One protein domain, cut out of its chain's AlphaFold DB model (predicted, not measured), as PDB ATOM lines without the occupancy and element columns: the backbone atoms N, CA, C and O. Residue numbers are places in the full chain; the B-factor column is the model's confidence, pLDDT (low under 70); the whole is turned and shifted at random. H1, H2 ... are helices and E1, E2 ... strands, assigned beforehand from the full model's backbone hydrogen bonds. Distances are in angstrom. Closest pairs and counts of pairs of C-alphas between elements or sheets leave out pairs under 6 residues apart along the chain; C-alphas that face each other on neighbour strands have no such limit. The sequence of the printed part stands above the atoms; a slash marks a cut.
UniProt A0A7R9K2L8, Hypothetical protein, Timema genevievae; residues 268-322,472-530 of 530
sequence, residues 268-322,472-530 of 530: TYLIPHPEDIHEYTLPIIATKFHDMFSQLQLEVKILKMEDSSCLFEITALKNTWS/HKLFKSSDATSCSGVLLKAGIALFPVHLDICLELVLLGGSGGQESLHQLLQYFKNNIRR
ATOM      1  N   THR A 268      14.615  34.776  -0.228       88.12
ATOM      2  CA  THR A 268      15.047  33.935   0.887       88.12
ATOM      3  C   THR A 268      13.869  33.516   1.766       88.12
ATOM      4  O   THR A 268      12.866  34.224   1.919       88.12
ATOM      5  N   TYR A 269      13.957  32.320   2.336       90.56
ATOM      6  CA  TYR A 269      13.023  31.823   3.334       90.56
ATOM      7  C   TYR A 269      13.742  30.908   4.313       90.56
ATOM      8  O   TYR A 269      14.274  29.873   3.928       90.56
ATOM      9  N   LEU A 270      13.709  31.283   5.588       88.12
ATOM     10  CA  LEU A 270      14.183  30.435   6.667       88.12
ATOM     11  C   LEU A 270      13.102  29.397   6.982       88.12
ATOM     12  O   LEU A 270      11.978  29.748   7.352       88.12
ATOM     13  N   ILE A 271      13.420  28.127   6.763       87.69
ATOM     14  CA  ILE A 271      12.571  26.998   7.122       87.69
ATOM     15  C   ILE A 271      12.856  26.728   8.602       87.69
ATOM     16  O   ILE A 271      13.956  26.282   8.905       87.69
ATOM     17  N   PRO A 272      11.925  27.006   9.528       79.19
ATOM     18  CA  PRO A 272      12.202  26.822  10.947       79.19
ATOM     19  C   PRO A 272      12.328  25.334  11.296       79.19
ATOM     20  O   PRO A 272      11.579  24.519  10.744       79.19
ATOM     21  N   HIS A 273      13.228  24.996  12.218       78.62
ATOM     22  CA  HIS A 273      13.281  23.682  12.859       78.62
ATOM     23  C   HIS A 273      11.994  23.441  13.673       78.62
ATOM     24  O   HIS A 273      11.702  24.209  14.590       78.62
ATOM     25  N   PRO A 274      11.192  22.404  13.377       75.62
ATOM     26  CA  PRO A 274      10.008  22.087  14.176       75.62
ATOM     27  C   PRO A 274      10.418  21.487  15.524       75.62
ATOM     28  O   PRO A 274      11.282  20.616  15.553       75.62
ATOM     29  N   GLU A 275       9.805  21.918  16.628       65.38
ATOM     30  CA  GLU A 275      10.139  21.419  17.979       65.38
ATOM     31  C   GLU A 275       9.883  19.903  18.132       65.38
ATOM     32  O   GLU A 275      10.583  19.237  18.889       65.38
ATOM     33  N   ASP A 276       8.964  19.344  17.333       66.06
ATOM     34  CA  ASP A 276       8.504  17.949  17.422       66.06
ATOM     35  C   ASP A 276       9.171  16.977  16.421       66.06
ATOM     36  O   ASP A 276       8.733  15.833  16.284       66.06
ATOM     37  N   ILE A 277      10.189  17.403  15.659       69.00
ATOM     38  CA  ILE A 277      10.832  16.558  14.633       69.00
ATOM     39  C   ILE A 277      12.280  16.243  15.016       69.00
ATOM     40  O   ILE A 277      13.130  17.127  15.050       69.00
ATOM     41  N   HIS A 278      12.570  14.957  15.234       60.88
ATOM     42  CA  HIS A 278      13.910  14.464  15.575       60.88
ATOM     43  C   HIS A 278      14.873  14.379  14.376       60.88
ATOM     44  O   HIS A 278      16.085  14.329  14.569       60.88
ATOM     45  N   GLU A 279      14.358  14.400  13.144       68.44
ATOM     46  CA  GLU A 279      15.151  14.306  11.914       68.44
ATOM     47  C   GLU A 279      15.003  15.573  11.055       68.44
ATOM     48  O   GLU A 279      14.246  15.625  10.083       68.44
ATOM     49  N   TYR A 280      15.729  16.626  11.432       80.44
ATOM     50  CA  TYR A 280      15.802  17.883  10.688       80.44
ATOM     51  C   TYR A 280      17.212  18.071  10.117       80.44
ATOM     52  O   TYR A 280      18.093  18.663  10.737       80.44
ATOM     53  N   THR A 281      17.449  17.516   8.927       86.69
ATOM     54  CA  THR A 281      18.740  17.618   8.232       86.69
ATOM     55  C   THR A 281      18.567  18.167   6.821       86.69
ATOM     56  O   THR A 281      17.503  18.049   6.203       86.69
ATOM     57  N   LEU A 282      19.633  18.771   6.287       88.19
ATOM     58  CA  LEU A 282      19.633  19.325   4.936       88.19
ATOM     59  C   LEU A 282      19.251  18.284   3.862       88.19
ATOM     60  O   LEU A 282      18.392  18.613   3.042       88.19
ATOM     61  N   PRO A 283      19.781  17.042   3.871       88.31
ATOM     62  CA  PRO A 283      19.383  16.018   2.904       88.31
ATOM     63  C   PRO A 283      17.887  15.690   2.943       88.31
ATOM     64  O   PRO A 283      17.265  15.554   1.895       88.31
ATOM     65  N   ILE A 284      17.277  15.626   4.132       87.69
ATOM     66  CA  ILE A 284      15.841  15.334   4.277       87.69
ATOM     67  C   ILE A 284      15.001  16.459   3.674       87.69
ATOM     68  O   ILE A 284      14.069  16.207   2.906       87.69
ATOM     69  N   ILE A 285      15.339  17.713   3.984       89.25
ATOM     70  CA  ILE A 285      14.648  18.865   3.403       89.25
ATOM     71  C   ILE A 285      14.847  18.894   1.885       89.25
ATOM     72  O   ILE A 285      13.878  19.091   1.155       89.25
ATOM     73  N   ALA A 286      16.054  18.631   1.390       89.81
ATOM     74  CA  ALA A 286      16.330  18.560  -0.040       89.81
ATOM     75  C   ALA A 286      15.488  17.485  -0.751       89.81
ATOM     76  O   ALA A 286      14.927  17.764  -1.813       89.81
ATOM     77  N   THR A 287      15.307  16.309  -0.141       89.56
ATOM     78  CA  THR A 287      14.411  15.254  -0.648       89.56
ATOM     79  C   THR A 287      12.957  15.723  -0.693       89.56
ATOM     80  O   THR A 287      12.306  15.579  -1.727       89.56
ATOM     81  N   LYS A 288      12.457  16.398   0.354       90.50
ATOM     82  CA  LYS A 288      11.106  16.990   0.328       90.50
ATOM     83  C   LYS A 288      10.941  17.994  -0.816       90.50
ATOM     84  O   LYS A 288       9.903  18.016  -1.475       90.50
ATOM     85  N   PHE A 289      11.949  18.827  -1.075       92.75
ATOM     86  CA  PHE A 289      11.923  19.747  -2.216       92.75
ATOM     87  C   PHE A 289      11.901  19.001  -3.550       92.75
ATOM     88  O   PHE A 289      11.119  19.368  -4.425       92.75
ATOM     89  N   HIS A 290      12.684  17.931  -3.685       90.06
ATOM     90  CA  HIS A 290      12.665  17.078  -4.868       90.06
ATOM     91  C   HIS A 290      11.264  16.496  -5.130       90.06
ATOM     92  O   HIS A 290      10.742  16.640  -6.238       90.06
ATOM     93  N   ASP A 291      10.595  15.965  -4.102       90.56
ATOM     94  CA  ASP A 291       9.217  15.461  -4.207       90.56
ATOM     95  C   ASP A 291       8.242  16.555  -4.653       90.56
ATOM     96  O   ASP A 291       7.387  16.352  -5.522       90.56
ATOM     97  N   MET A 292       8.383  17.756  -4.089       92.38
ATOM     98  CA  MET A 292       7.584  18.910  -4.484       92.38
ATOM     99  C   MET A 292       7.827  19.317  -5.941       92.38
ATOM    100  O   MET A 292       6.874  19.699  -6.625       92.38
ATOM    101  N   PHE A 293       9.066  19.240  -6.433       93.12
ATOM    102  CA  PHE A 293       9.381  19.526  -7.832       93.12
ATOM    103  C   PHE A 293       8.717  18.512  -8.768       93.12
ATOM    104  O   PHE A 293       8.083  18.915  -9.749       93.12
ATOM    105  N   SER A 294       8.772  17.221  -8.425       89.62
ATOM    106  CA  SER A 294       8.101  16.155  -9.175       89.62
ATOM    107  C   SER A 294       6.580  16.343  -9.201       89.62
ATOM    108  O   SER A 294       5.971  16.285 -10.270       89.62
ATOM    109  N   GLN A 295       5.954  16.669  -8.062       88.69
ATOM    110  CA  GLN A 295       4.514  16.973  -7.989       88.69
ATOM    111  C   GLN A 295       4.113  18.158  -8.875       88.69
ATOM    112  O   GLN A 295       3.018  18.193  -9.441       88.69
ATOM    113  N   LEU A 296       4.995  19.151  -8.981       89.94
ATOM    114  CA  LEU A 296       4.794  20.322  -9.821       89.94
ATOM    115  C   LEU A 296       5.145  20.088 -11.295       89.94
ATOM    116  O   LEU A 296       4.931  21.001 -12.093       89.94
ATOM    117  N   GLN A 297       5.615  18.900 -11.682       91.19
ATOM    118  CA  GLN A 297       6.064  18.613 -13.049       91.19
ATOM    119  C   GLN A 297       7.143  19.608 -13.515       91.19
ATOM    120  O   GLN A 297       7.090  20.102 -14.643       91.19
ATOM    121  N   LEU A 298       8.066  19.966 -12.617       91.38
ATOM    122  CA  LEU A 298       9.219  20.803 -12.948       91.38
ATOM    123  C   LEU A 298      10.325  19.927 -13.533       91.38
ATOM    124  O   LEU A 298      10.593  18.841 -13.026       91.38
ATOM    125  N   GLU A 299      11.000  20.422 -14.563       93.69
ATOM    126  CA  GLU A 299      12.268  19.846 -15.002       93.69
ATOM    127  C   GLU A 299      13.350  20.283 -14.014       93.69
ATOM    128  O   GLU A 299      13.503  21.480 -13.763       93.69
ATOM    129  N   VAL A 300      14.077  19.331 -13.428       93.06
ATOM    130  CA  VAL A 300      15.070  19.596 -12.378       93.06
ATOM    131  C   VAL A 300      16.440  19.132 -12.844       93.06
ATOM    132  O   VAL A 300      16.631  17.970 -13.192       93.06
ATOM    133  N   LYS A 301      17.417  20.033 -12.787       92.94
ATOM    134  CA  LYS A 301      18.837  19.725 -12.912       92.94
ATOM    135  C   LYS A 301      19.491  19.910 -11.550       92.94
ATOM    136  O   LYS A 301      19.570  21.022 -11.032       92.94
ATOM    137  N   ILE A 302      19.959  18.816 -10.965       91.31
ATOM    138  CA  ILE A 302      20.704  18.844  -9.706       91.31
ATOM    139  C   ILE A 302      22.120  19.332 -10.015       91.31
ATOM    140  O   ILE A 302      22.841  18.700 -10.783       91.31
ATOM    141  N   LEU A 303      22.505  20.477  -9.454       87.81
ATOM    142  CA  LEU A 303      23.832  21.063  -9.658       87.81
ATOM    143  C   LEU A 303      24.807  20.653  -8.555       87.81
ATOM    144  O   LEU A 303      25.999  20.512  -8.816       87.81
ATOM    145  N   LYS A 304      24.307  20.482  -7.326       86.94
ATOM    146  CA  LYS A 304      25.110  20.123  -6.154       86.94
ATOM    147  C   LYS A 304      24.231  19.468  -5.089       86.94
ATOM    148  O   LYS A 304      23.161  19.991  -4.799       86.94
ATOM    149  N   MET A 305      24.683  18.371  -4.491       86.12
ATOM    150  CA  MET A 305      24.039  17.729  -3.336       86.12
ATOM    151  C   MET A 305      25.126  17.323  -2.346       86.12
ATOM    152  O   MET A 305      25.773  16.298  -2.521       86.12
ATOM    153  N   GLU A 306      25.351  18.161  -1.341       85.19
ATOM    154  CA  GLU A 306      26.315  17.934  -0.264       85.19
ATOM    155  C   GLU A 306      25.655  18.255   1.079       85.19
ATOM    156  O   GLU A 306      24.717  19.049   1.131       85.19
ATOM    157  N   ASP A 307      26.212  17.739   2.176       78.25
ATOM    158  CA  ASP A 307      25.722  18.011   3.539       78.25
ATOM    159  C   ASP A 307      25.755  19.503   3.908       78.25
ATOM    160  O   ASP A 307      25.010  19.963   4.773       78.25
ATOM    161  N   SER A 308      26.609  20.280   3.233       83.00
ATOM    162  CA  SER A 308      26.763  21.722   3.454       83.00
ATOM    163  C   SER A 308      25.811  22.583   2.616       83.00
ATOM    164  O   SER A 308      25.528  23.722   2.992       83.00
ATOM    165  N   SER A 309      25.340  22.081   1.470       90.50
ATOM    166  CA  SER A 309      24.492  22.839   0.547       90.50
ATOM    167  C   SER A 309      23.905  21.946  -0.550       90.50
ATOM    168  O   SER A 309      24.636  21.158  -1.157       90.50
ATOM    169  N   CYS A 310      22.644  22.175  -0.909       90.69
ATOM    170  CA  CYS A 310      22.003  21.580  -2.082       90.69
ATOM    171  C   CYS A 310      21.648  22.675  -3.097       90.69
ATOM    172  O   CYS A 310      21.096  23.708  -2.718       90.69
ATOM    173  N   LEU A 311      21.953  22.459  -4.379       92.62
ATOM    174  CA  LEU A 311      21.698  23.392  -5.477       92.62
ATOM    175  C   LEU A 311      20.913  22.703  -6.591       92.62
ATOM    176  O   LEU A 311      21.333  21.671  -7.122       92.62
ATOM    177  N   PHE A 312      19.822  23.338  -7.004       93.19
ATOM    178  CA  PHE A 312      18.968  22.888  -8.095       93.19
ATOM    179  C   PHE A 312      18.801  24.006  -9.120       93.19
ATOM    180  O   PHE A 312      18.680  25.176  -8.769       93.19
ATOM    181  N   GLU A 313      18.732  23.642 -10.389       94.62
ATOM    182  CA  GLU A 313      18.159  24.475 -11.438       94.62
ATOM    183  C   GLU A 313      16.823  23.853 -11.839       94.62
ATOM    184  O   GLU A 313      16.761  22.672 -12.177       94.62
ATOM    185  N   ILE A 314      15.752  24.636 -11.779       95.12
ATOM    186  CA  ILE A 314      14.409  24.191 -12.143       95.12
ATOM    187  C   ILE A 314      13.899  24.944 -13.368       95.12
ATOM    188  O   ILE A 314      14.110  26.153 -13.508       95.12
ATOM    189  N   THR A 315      13.171  24.237 -14.227       95.44
ATOM    190  CA  THR A 315      12.487  24.802 -15.391       95.44
ATOM    191  C   THR A 315      11.016  24.394 -15.381       95.44
ATOM    192  O   THR A 315      10.663  23.232 -15.196       95.44
ATOM    193  N   ALA A 316      10.134  25.373 -15.570       93.44
ATOM    194  CA  ALA A 316       8.698  25.191 -15.694       93.44
ATOM    195  C   ALA A 316       8.219  25.700 -17.053       93.44
ATOM    196  O   ALA A 316       8.411  26.871 -17.389       93.44
ATOM    197  N   LEU A 317       7.509  24.854 -17.797       91.50
ATOM    198  CA  LEU A 317       6.848  25.240 -19.051       91.50
ATOM    199  C   LEU A 317       5.440  25.820 -18.817       91.50
ATOM    200  O   LEU A 317       4.927  26.588 -19.624       91.50
ATOM    201  N   LYS A 318       4.798  25.479 -17.692       89.31
ATOM    202  CA  LYS A 318       3.428  25.897 -17.339       89.31
ATOM    203  C   LYS A 318       3.268  26.076 -15.828       89.31
ATOM    204  O   LYS A 318       4.013  25.498 -15.044       89.31
ATOM    205  N   ASN A 319       2.264  26.848 -15.407       87.88
ATOM    206  CA  ASN A 319       2.021  27.138 -13.990       87.88
ATOM    207  C   ASN A 319       1.225  25.998 -13.330       87.88
ATOM    208  O   ASN A 319       0.014  25.868 -13.530       87.88
ATOM    209  N   THR A 320       1.900  25.170 -12.534       88.25
ATOM    210  CA  THR A 320       1.310  24.015 -11.825       88.25
ATOM    211  C   THR A 320       1.097  24.258 -10.327       88.25
ATOM    212  O   THR A 320       0.291  23.566  -9.697       88.25
ATOM    213  N   TRP A 321       1.752  25.272  -9.758       84.81
ATOM    214  CA  TRP A 321       1.682  25.632  -8.336       84.81
ATOM    215  C   TRP A 321       0.481  26.527  -7.995       84.81
ATOM    216  O   TRP A 321       0.028  26.558  -6.848       84.81
ATOM    217  N   SER A 322      -0.098  27.215  -8.982       78.81
ATOM    218  CA  SER A 322      -1.271  28.072  -8.779       78.81
ATOM    219  C   SER A 322      -2.592  27.295  -8.768       78.81
ATOM    220  O   SER A 322      -2.740  26.223  -9.354       78.81
ATOM    221  N   HIS A 472      24.571  33.970  -5.700       49.09
ATOM    222  CA  HIS A 472      24.989  35.016  -6.655       49.09
ATOM    223  C   HIS A 472      26.325  34.710  -7.347       49.09
ATOM    224  O   HIS A 472      26.558  35.132  -8.477       49.09
ATOM    225  N   LYS A 473      27.212  33.952  -6.687       51.00
ATOM    226  CA  LYS A 473      28.504  33.536  -7.264       51.00
ATOM    227  C   LYS A 473      28.409  32.283  -8.140       51.00
ATOM    228  O   LYS A 473      29.218  32.149  -9.056       51.00
ATOM    229  N   LEU A 474      27.464  31.383  -7.853       53.03
ATOM    230  CA  LEU A 474      27.320  30.081  -8.521       53.03
ATOM    231  C   LEU A 474      26.422  30.146  -9.762       53.03
ATOM    232  O   LEU A 474      26.727  29.512 -10.767       53.03
ATOM    233  N   PHE A 475      25.376  30.971  -9.732       57.84
ATOM    234  CA  PHE A 475      24.518  31.239 -10.885       57.84
ATOM    235  C   PHE A 475      24.960  32.536 -11.581       57.84
ATOM    236  O   PHE A 475      24.201  33.501 -11.666       57.84
ATOM    237  N   LYS A 476      26.215  32.605 -12.053       44.19
ATOM    238  CA  LYS A 476      26.606  33.670 -12.997       44.19
ATOM    239  C   LYS A 476      25.701  33.564 -14.218       44.19
ATOM    240  O   LYS A 476      25.468  32.453 -14.683       44.19
ATOM    241  N   SER A 477      25.206  34.705 -14.702       42.75
ATOM    242  CA  SER A 477      24.285  34.801 -15.835       42.75
ATOM    243  C   SER A 477      24.801  33.998 -17.031       42.75
ATOM    244  O   SER A 477      25.602  34.488 -17.823       42.75
ATOM    245  N   SER A 478      24.350  32.753 -17.152       36.78
ATOM    246  CA  SER A 478      24.321  32.058 -18.426       36.78
ATOM    247  C   SER A 478      23.453  32.909 -19.337       36.78
ATOM    248  O   SER A 478      22.346  33.274 -18.922       36.78
ATOM    249  N   ASP A 479      23.988  33.272 -20.501       35.59
ATOM    250  CA  ASP A 479      23.356  34.139 -21.488       35.59
ATOM    251  C   ASP A 479      21.849  33.924 -21.532       35.59
ATOM    252  O   ASP A 479      21.379  32.789 -21.650       35.59
ATOM    253  N   ALA A 480      21.099  35.023 -21.407       41.59
ATOM    254  CA  ALA A 480      19.653  35.051 -21.536       41.59
ATOM    255  C   ALA A 480      19.274  34.648 -22.968       41.59
ATOM    256  O   ALA A 480      18.955  35.480 -23.814       41.59
ATOM    257  N   THR A 481      19.349  33.354 -23.259       40.56
ATOM    258  CA  THR A 481      18.845  32.785 -24.495       40.56
ATOM    259  C   THR A 481      17.335  32.914 -24.410       40.56
ATOM    260  O   THR A 481      16.717  32.489 -23.429       40.56
ATOM    261  N   SER A 482      16.723  33.558 -25.401       44.28
ATOM    262  CA  SER A 482      15.272  33.682 -25.481       44.28
ATOM    263  C   SER A 482      14.661  32.292 -25.685       44.28
ATOM    264  O   SER A 482      14.461  31.845 -26.813       44.28
ATOM    265  N   CYS A 483      14.387  31.580 -24.595       48.94
ATOM    266  CA  CYS A 483      13.667  30.316 -24.638       48.94
ATOM    267  C   CYS A 483      12.185  30.616 -24.883       48.94
ATOM    268  O   CYS A 483      11.435  30.925 -23.951       48.94
ATOM    269  N   SER A 484      11.752  30.555 -26.144       58.59
ATOM    270  CA  SER A 484      10.329  30.543 -26.474       58.59
ATOM    271  C   SER A 484       9.674  29.333 -25.787       58.59
ATOM    272  O   SER A 484      10.151  28.209 -25.884       58.59
ATOM    273  N   GLY A 485       8.610  29.569 -25.011       78.00
ATOM    274  CA  GLY A 485       7.845  28.511 -24.331       78.00
ATOM    275  C   GLY A 485       8.202  28.214 -22.865       78.00
ATOM    276  O   GLY A 485       7.492  27.433 -22.237       78.00
ATOM    277  N   VAL A 486       9.223  28.851 -22.272       89.31
ATOM    278  CA  VAL A 486       9.532  28.682 -20.835       89.31
ATOM    279  C   VAL A 486       8.761  29.699 -19.985       89.31
ATOM    280  O   VAL A 486       8.862  30.918 -20.176       89.31
ATOM    281  N   LEU A 487       7.996  29.207 -19.005       89.31
ATOM    282  CA  LEU A 487       7.291  30.054 -18.040       89.31
ATOM    283  C   LEU A 487       8.237  30.567 -16.953       89.31
ATOM    284  O   LEU A 487       8.201  31.752 -16.627       89.31
ATOM    285  N   LEU A 488       9.055  29.691 -16.373       92.81
ATOM    286  CA  LEU A 488       9.967  30.038 -15.285       92.81
ATOM    287  C   LEU A 488      11.222  29.172 -15.360       92.81
ATOM    288  O   LEU A 488      11.115  27.954 -15.437       92.81
ATOM    289  N   LYS A 489      12.391  29.799 -15.267       94.00
ATOM    290  CA  LYS A 489      13.667  29.139 -14.995       94.00
ATOM    291  C   LYS A 489      14.267  29.754 -13.734       94.00
ATOM    292  O   LYS A 489      14.379  30.980 -13.655       94.00
ATOM    293  N   ALA A 490      14.618  28.937 -12.745       93.25
ATOM    294  CA  ALA A 490      15.089  29.422 -11.450       93.25
ATOM    295  C   ALA A 490      16.195  28.548 -10.850       93.25
ATOM    296  O   ALA A 490      16.171  27.328 -10.987       93.25
ATOM    297  N   GLY A 491      17.140  29.184 -10.162       94.19
ATOM    298  CA  GLY A 491      18.114  28.522  -9.302       94.19
ATOM    299  C   GLY A 491      17.566  28.429  -7.883       94.19
ATOM    300  O   GLY A 491      16.989  29.395  -7.387       94.19
ATOM    301  N   ILE A 492      17.729  27.283  -7.234       94.06
ATOM    302  CA  ILE A 492      17.326  27.035  -5.850       94.06
ATOM    303  C   ILE A 492      18.556  26.599  -5.063       94.06
ATOM    304  O   ILE A 492      19.268  25.697  -5.499       94.06
ATOM    305  N   ALA A 493      18.774  27.203  -3.899       93.81
ATOM    306  CA  ALA A 493      19.763  26.750  -2.933       93.81
ATOM    307  C   ALA A 493      19.117  26.445  -1.586       93.81
ATOM    308  O   ALA A 493      18.260  27.191  -1.117       93.81
ATOM    309  N   LEU A 494      19.567  25.362  -0.964       92.56
ATOM    310  CA  LEU A 494      19.286  25.025   0.423       92.56
ATOM    311  C   LEU A 494      20.615  24.941   1.166       92.56
ATOM    312  O   LEU A 494      21.536  24.275   0.690       92.56
ATOM    313  N   PHE A 495      20.726  25.594   2.317       91.12
ATOM    314  CA  PHE A 495      21.909  25.484   3.170       91.12
ATOM    315  C   PHE A 495      21.571  25.750   4.644       91.12
ATOM    316  O   PHE A 495      20.621  26.487   4.928       91.12
ATOM    317  N   PRO A 496      22.328  25.177   5.596       87.94
ATOM    318  CA  PRO A 496      22.086  25.381   7.020       87.94
ATOM    319  C   PRO A 496      22.416  26.819   7.449       87.94
ATOM    320  O   PRO A 496      23.450  27.371   7.066       87.94
ATOM    321  N   VAL A 497      21.560  27.418   8.277       83.50
ATOM    322  CA  VAL A 497      21.780  28.704   8.953       83.50
ATOM    323  C   VAL A 497      21.394  28.539  10.421       83.50
ATOM    324  O   VAL A 497      20.218  28.539  10.771       83.50
ATOM    325  N   HIS A 498      22.399  28.417  11.291       82.19
ATOM    326  CA  HIS A 498      22.216  28.052  12.700       82.19
ATOM    327  C   HIS A 498      21.468  26.715  12.858       82.19
ATOM    328  O   HIS A 498      21.989  25.695  12.414       82.19
ATOM    329  N   LEU A 499      20.298  26.717  13.504       81.38
ATOM    330  CA  LEU A 499      19.450  25.534  13.696       81.38
ATOM    331  C   LEU A 499      18.438  25.337  12.555       81.38
ATOM    332  O   LEU A 499      17.780  24.306  12.498       81.38
ATOM    333  N   ASP A 500      18.332  26.304  11.644       86.00
ATOM    334  CA  ASP A 500      17.354  26.322  10.563       86.00
ATOM    335  C   ASP A 500      18.011  26.032   9.205       86.00
ATOM    336  O   ASP A 500      19.236  26.048   9.051       86.00
ATOM    337  N   ILE A 501      17.191  25.814   8.178       88.69
ATOM    338  CA  ILE A 501      17.641  25.683   6.788       88.69
ATOM    339  C   ILE A 501      17.128  26.876   5.989       88.69
ATOM    340  O   ILE A 501      15.928  27.149   5.929       88.69
ATOM    341  N   CYS A 502      18.044  27.597   5.350       91.12
ATOM    342  CA  CYS A 502      17.706  28.687   4.449       91.12
ATOM    343  C   CYS A 502      17.435  28.142   3.047       91.12
ATOM    344  O   CYS A 502      18.244  27.405   2.485       91.12
ATOM    345  N   LEU A 503      16.299  28.544   2.486       93.44
ATOM    346  CA  LEU A 503      15.937  28.388   1.088       93.44
ATOM    347  C   LEU A 503      16.177  29.710   0.360       93.44
ATOM    348  O   LEU A 503      15.585  30.722   0.725       93.44
ATOM    349  N   GLU A 504      16.956  29.683  -0.717       93.56
ATOM    350  CA  GLU A 504      17.143  30.812  -1.631       93.56
ATOM    351  C   GLU A 504      16.658  30.469  -3.040       93.56
ATOM    352  O   GLU A 504      16.944  29.386  -3.549       93.56
ATOM    353  N   LEU A 505      15.947  31.394  -3.690       92.94
ATOM    354  CA  LEU A 505      15.508  31.270  -5.081       92.94
ATOM    355  C   LEU A 505      16.006  32.452  -5.907       92.94
ATOM    356  O   LEU A 505      15.734  33.600  -5.565       92.94
ATOM    357  N   VAL A 506      16.636  32.182  -7.046       90.62
ATOM    358  CA  VAL A 506      17.086  33.196  -8.009       90.62
ATOM    359  C   VAL A 506      16.362  33.005  -9.333       90.62
ATOM    360  O   VAL A 506      16.295  31.894  -9.854       90.62
ATOM    361  N   LEU A 507      15.843  34.092  -9.908       89.38
ATOM    362  CA  LEU A 507      15.286  34.065 -11.258       89.38
ATOM    363  C   LEU A 507      16.421  33.968 -12.286       89.38
ATOM    364  O   LEU A 507      17.265  34.858 -12.350       89.38
ATOM    365  N   LEU A 508      16.403  32.927 -13.117       87.44
ATOM    366  CA  LEU A 508      17.337  32.763 -14.238       87.44
ATOM    367  C   LEU A 508      16.702  33.173 -15.577       87.44
ATOM    368  O   LEU A 508      17.411  33.526 -16.512       87.44
ATOM    369  N   GLY A 509      15.368  33.149 -15.681       85.69
ATOM    370  CA  GLY A 509      14.640  33.591 -16.872       85.69
ATOM    371  C   GLY A 509      13.193  33.091 -16.932       85.69
ATOM    372  O   GLY A 509      12.675  32.512 -15.980       85.69
ATOM    373  N   GLY A 510      12.538  33.301 -18.077       87.50
ATOM    374  CA  GLY A 510      11.170  32.842 -18.345       87.50
ATOM    375  C   GLY A 510      10.126  33.963 -18.369       87.50
ATOM    376  O   GLY A 510      10.272  35.008 -17.736       87.50
ATOM    377  N   SER A 511       9.049  33.732 -19.120       85.56
ATOM    378  CA  SER A 511       7.992  34.723 -19.392       85.56
ATOM    379  C   SER A 511       7.177  35.147 -18.162       85.56
ATOM    380  O   SER A 511       6.600  36.232 -18.146       85.56
ATOM    381  N   GLY A 512       7.138  34.320 -17.116       79.12
ATOM    382  CA  GLY A 512       6.440  34.606 -15.862       79.12
ATOM    383  C   GLY A 512       7.198  35.532 -14.904       79.12
ATOM    384  O   GLY A 512       6.596  36.074 -13.976       79.12
ATOM    385  N   GLY A 513       8.502  35.730 -15.127       85.12
ATOM    386  CA  GLY A 513       9.346  36.644 -14.357       85.12
ATOM    387  C   GLY A 513       9.328  36.419 -12.836       85.12
ATOM    388  O   GLY A 513       9.073  35.320 -12.342       85.12
ATOM    389  N   GLN A 514       9.590  37.497 -12.088       81.81
ATOM    390  CA  GLN A 514       9.646  37.482 -10.618       81.81
ATOM    391  C   GLN A 514       8.313  37.087  -9.962       81.81
ATOM    392  O   GLN A 514       8.304  36.406  -8.944       81.81
ATOM    393  N   GLU A 515       7.174  37.437 -10.560       80.75
ATOM    394  CA  GLU A 515       5.853  37.081 -10.020       80.75
ATOM    395  C   GLU A 515       5.663  35.555  -9.939       80.75
ATOM    396  O   GLU A 515       5.235  35.027  -8.910       80.75
ATOM    397  N   SER A 516       6.052  34.820 -10.987       84.56
ATOM    398  CA  SER A 516       6.043  33.351 -10.965       84.56
ATOM    399  C   SER A 516       6.978  32.779  -9.896       84.56
ATOM    400  O   SER A 516       6.611  31.805  -9.235       84.56
ATOM    401  N   LEU A 517       8.149  33.394  -9.689       90.44
ATOM    402  CA  LEU A 517       9.105  32.988  -8.654       90.44
ATOM    403  C   LEU A 517       8.525  33.173  -7.240       90.44
ATOM    404  O   LEU A 517       8.607  32.266  -6.412       90.44
ATOM    405  N   HIS A 518       7.864  34.306  -6.979       86.88
ATOM    406  CA  HIS A 518       7.183  34.581  -5.711       86.88
ATOM    407  C   HIS A 518       6.043  33.590  -5.433       86.88
ATOM    408  O   HIS A 518       5.912  33.082  -4.316       86.88
ATOM    409  N   GLN A 519       5.221  33.281  -6.440       87.69
ATOM    410  CA  GLN A 519       4.139  32.301  -6.307       87.69
ATOM    411  C   GLN A 519       4.673  30.899  -5.993       87.69
ATOM    412  O   GLN A 519       4.084  30.180  -5.181       87.69
ATOM    413  N   LEU A 520       5.792  30.520  -6.614       91.56
ATOM    414  CA  LEU A 520       6.452  29.248  -6.363       91.56
ATOM    415  C   LEU A 520       7.049  29.191  -4.948       91.56
ATOM    416  O   LEU A 520       6.830  28.217  -4.231       91.56
ATOM    417  N   LEU A 521       7.702  30.263  -4.488       91.75
ATOM    418  CA  LEU A 521       8.160  30.362  -3.102       91.75
ATOM    419  C   LEU A 521       6.993  30.216  -2.115       91.75
ATOM    420  O   LEU A 521       7.089  29.475  -1.136       91.75
ATOM    421  N   GLN A 522       5.860  30.875  -2.371       86.00
ATOM    422  CA  GLN A 522       4.683  30.735  -1.514       86.00
ATOM    423  C   GLN A 522       4.151  29.294  -1.495       86.00
ATOM    424  O   GLN A 522       3.675  28.823  -0.459       86.00
ATOM    425  N   TYR A 523       4.239  28.577  -2.618       89.12
ATOM    426  CA  TYR A 523       3.923  27.154  -2.668       89.12
ATOM    427  C   TYR A 523       4.867  26.328  -1.786       89.12
ATOM    428  O   TYR A 523       4.376  25.529  -0.984       89.12
ATOM    429  N   PHE A 524       6.182  26.561  -1.857       91.44
ATOM    430  CA  PHE A 524       7.161  25.907  -0.983       91.44
ATOM    431  C   PHE A 524       6.844  26.135   0.493       91.44
ATOM    432  O   PHE A 524       6.639  25.171   1.228       91.44
ATOM    433  N   LYS A 525       6.648  27.392   0.907       88.19
ATOM    434  CA  LYS A 525       6.288  27.749   2.293       88.19
ATOM    435  C   LYS A 525       5.065  26.985   2.813       88.19
ATOM    436  O   LYS A 525       5.039  26.559   3.964       88.19
ATOM    437  N   ASN A 526       4.050  26.809   1.967       83.50
ATOM    438  CA  ASN A 526       2.778  26.200   2.356       83.50
ATOM    439  C   ASN A 526       2.817  24.670   2.474       83.50
ATOM    440  O   ASN A 526       1.939  24.109   3.134       83.50
ATOM    441  N   ASN A 527       3.754  23.999   1.801       83.75
ATOM    442  CA  ASN A 527       3.801  22.535   1.770       83.75
ATOM    443  C   ASN A 527       5.060  21.960   2.424       83.75
ATOM    444  O   ASN A 527       5.030  20.792   2.761       83.75
ATOM    445  N   ILE A 528       6.105  22.754   2.685       83.12
ATOM    446  CA  ILE A 528       7.269  22.286   3.456       83.12
ATOM    447  C   ILE A 528       6.951  22.096   4.949       83.12
ATOM    448  O   ILE A 528       7.616  21.333   5.638       83.12
ATOM    449  N   ARG A 529       5.922  22.801   5.447       67.19
ATOM    450  CA  ARG A 529       5.394  22.668   6.817       67.19
ATOM    451  C   ARG A 529       4.411  21.500   6.985       67.19
ATOM    452  O   ARG A 529       3.897  21.314   8.080       67.19
ATOM    453  N   ARG A 530       4.064  20.816   5.895       56.97
ATOM    454  CA  ARG A 530       3.200  19.630   5.888       56.97
ATOM    455  C   ARG A 530       4.069  18.399   5.717       56.97
ATOM    456  O   ARG A 530       3.604  17.343   6.179       56.97
TER     457      ARG A 530
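What this domain is: This is residues 268 to 322 and 472 to 530 of the 530 residues of the protein "Hypothetical protein" of Timema genevievae (UniProt A0A7R9K2L8). One twisted sheet of five antiparallel strands has two helices packed over one face: H1 runs along the strands, and H2 crosses them slantwise, its last turns meeting H1. The other face has no named helix on it. The printed part has 114 residues with two named helices and five named strands, in the order E1 H1 E2 E3 E4 E5 H2; the sheet runs E1, E5, E4, E3, E2, and the class is mixed, helices and strands. The whole is compact, with a radius of gyration of the C-alphas of 14.0 A, and only just elongated, spanning 45 by 30 by 19 A.

Where its parts are: Begin in the sheet with E4, residues 488 to 497, from C-alpha 488 at (9.967, 30.038, -15.285) over 27.0 A. Next to it are E5, residues 500 to 509, 28.5 A long, and E3, residues 309 to 316, 22.8 A long. At the edges look for E1, residues 268 to 271, starting at C-alpha 268 (15.047, 33.935, 0.887), and E2, residues 299 to 306, which bends by 57 degrees at residue 303. H1, residues 282 to 295, runs 20.0 A; H2, residues 513 to 528, runs 23.0 A to C-alpha 528 at (7.269, 22.286, 3.456).

How they stand to each other: In the hairpin of E4 and E5, find N 504 and O 493, 2.8 A apart and within hydrogen-bond range. E4 and E3 are antiparallel at 162 degrees, with N 492 and O 312 at 2.8 A. In the hairpin of E2 and E3, N 301 and O 313 are at 2.8 A; between E1 and E5, N 269 and O 503 are at 2.8 A. The sheet and helices make two layers, both helices on one face of the sheet. H1 is over E4 and E3 at a height over the sheet of 8.5 A; its closest C-alphas to E3 are those of Ala 286 and Cys 310, 6.7 A. H2, at a height of 5.8 A, is only just over E5 and E4, with 3 C-alphas falling on each, and runs slantwise to E4 at 48 degrees on the local plane; the closest C-alphas to E5 are those of Gln 514 and Leu 507, 6.6 A. H1, with residues 288 to 292 alone, touches residues 524 to 528 of H2 at a steep tilt of 64 degrees, opposite ways; the closest C-alphas are those of Lys 288 and Ile 528, 7.2 A. In H1 and H2 every O i to N i+4 pair is within hydrogen-bond range.

The domain as a whole: The C-alphas of Asp 276 and Ser 482 are the two farthest apart, 46.2 A. Residues 323 to 471 are not printed, and C-alphas 322 and 472 are 27.2 A apart across the cut. Of the links that are printed whole, none is long. Confidence is under 70 at residues 275 to 279, 472 to 484 and 529 to 530.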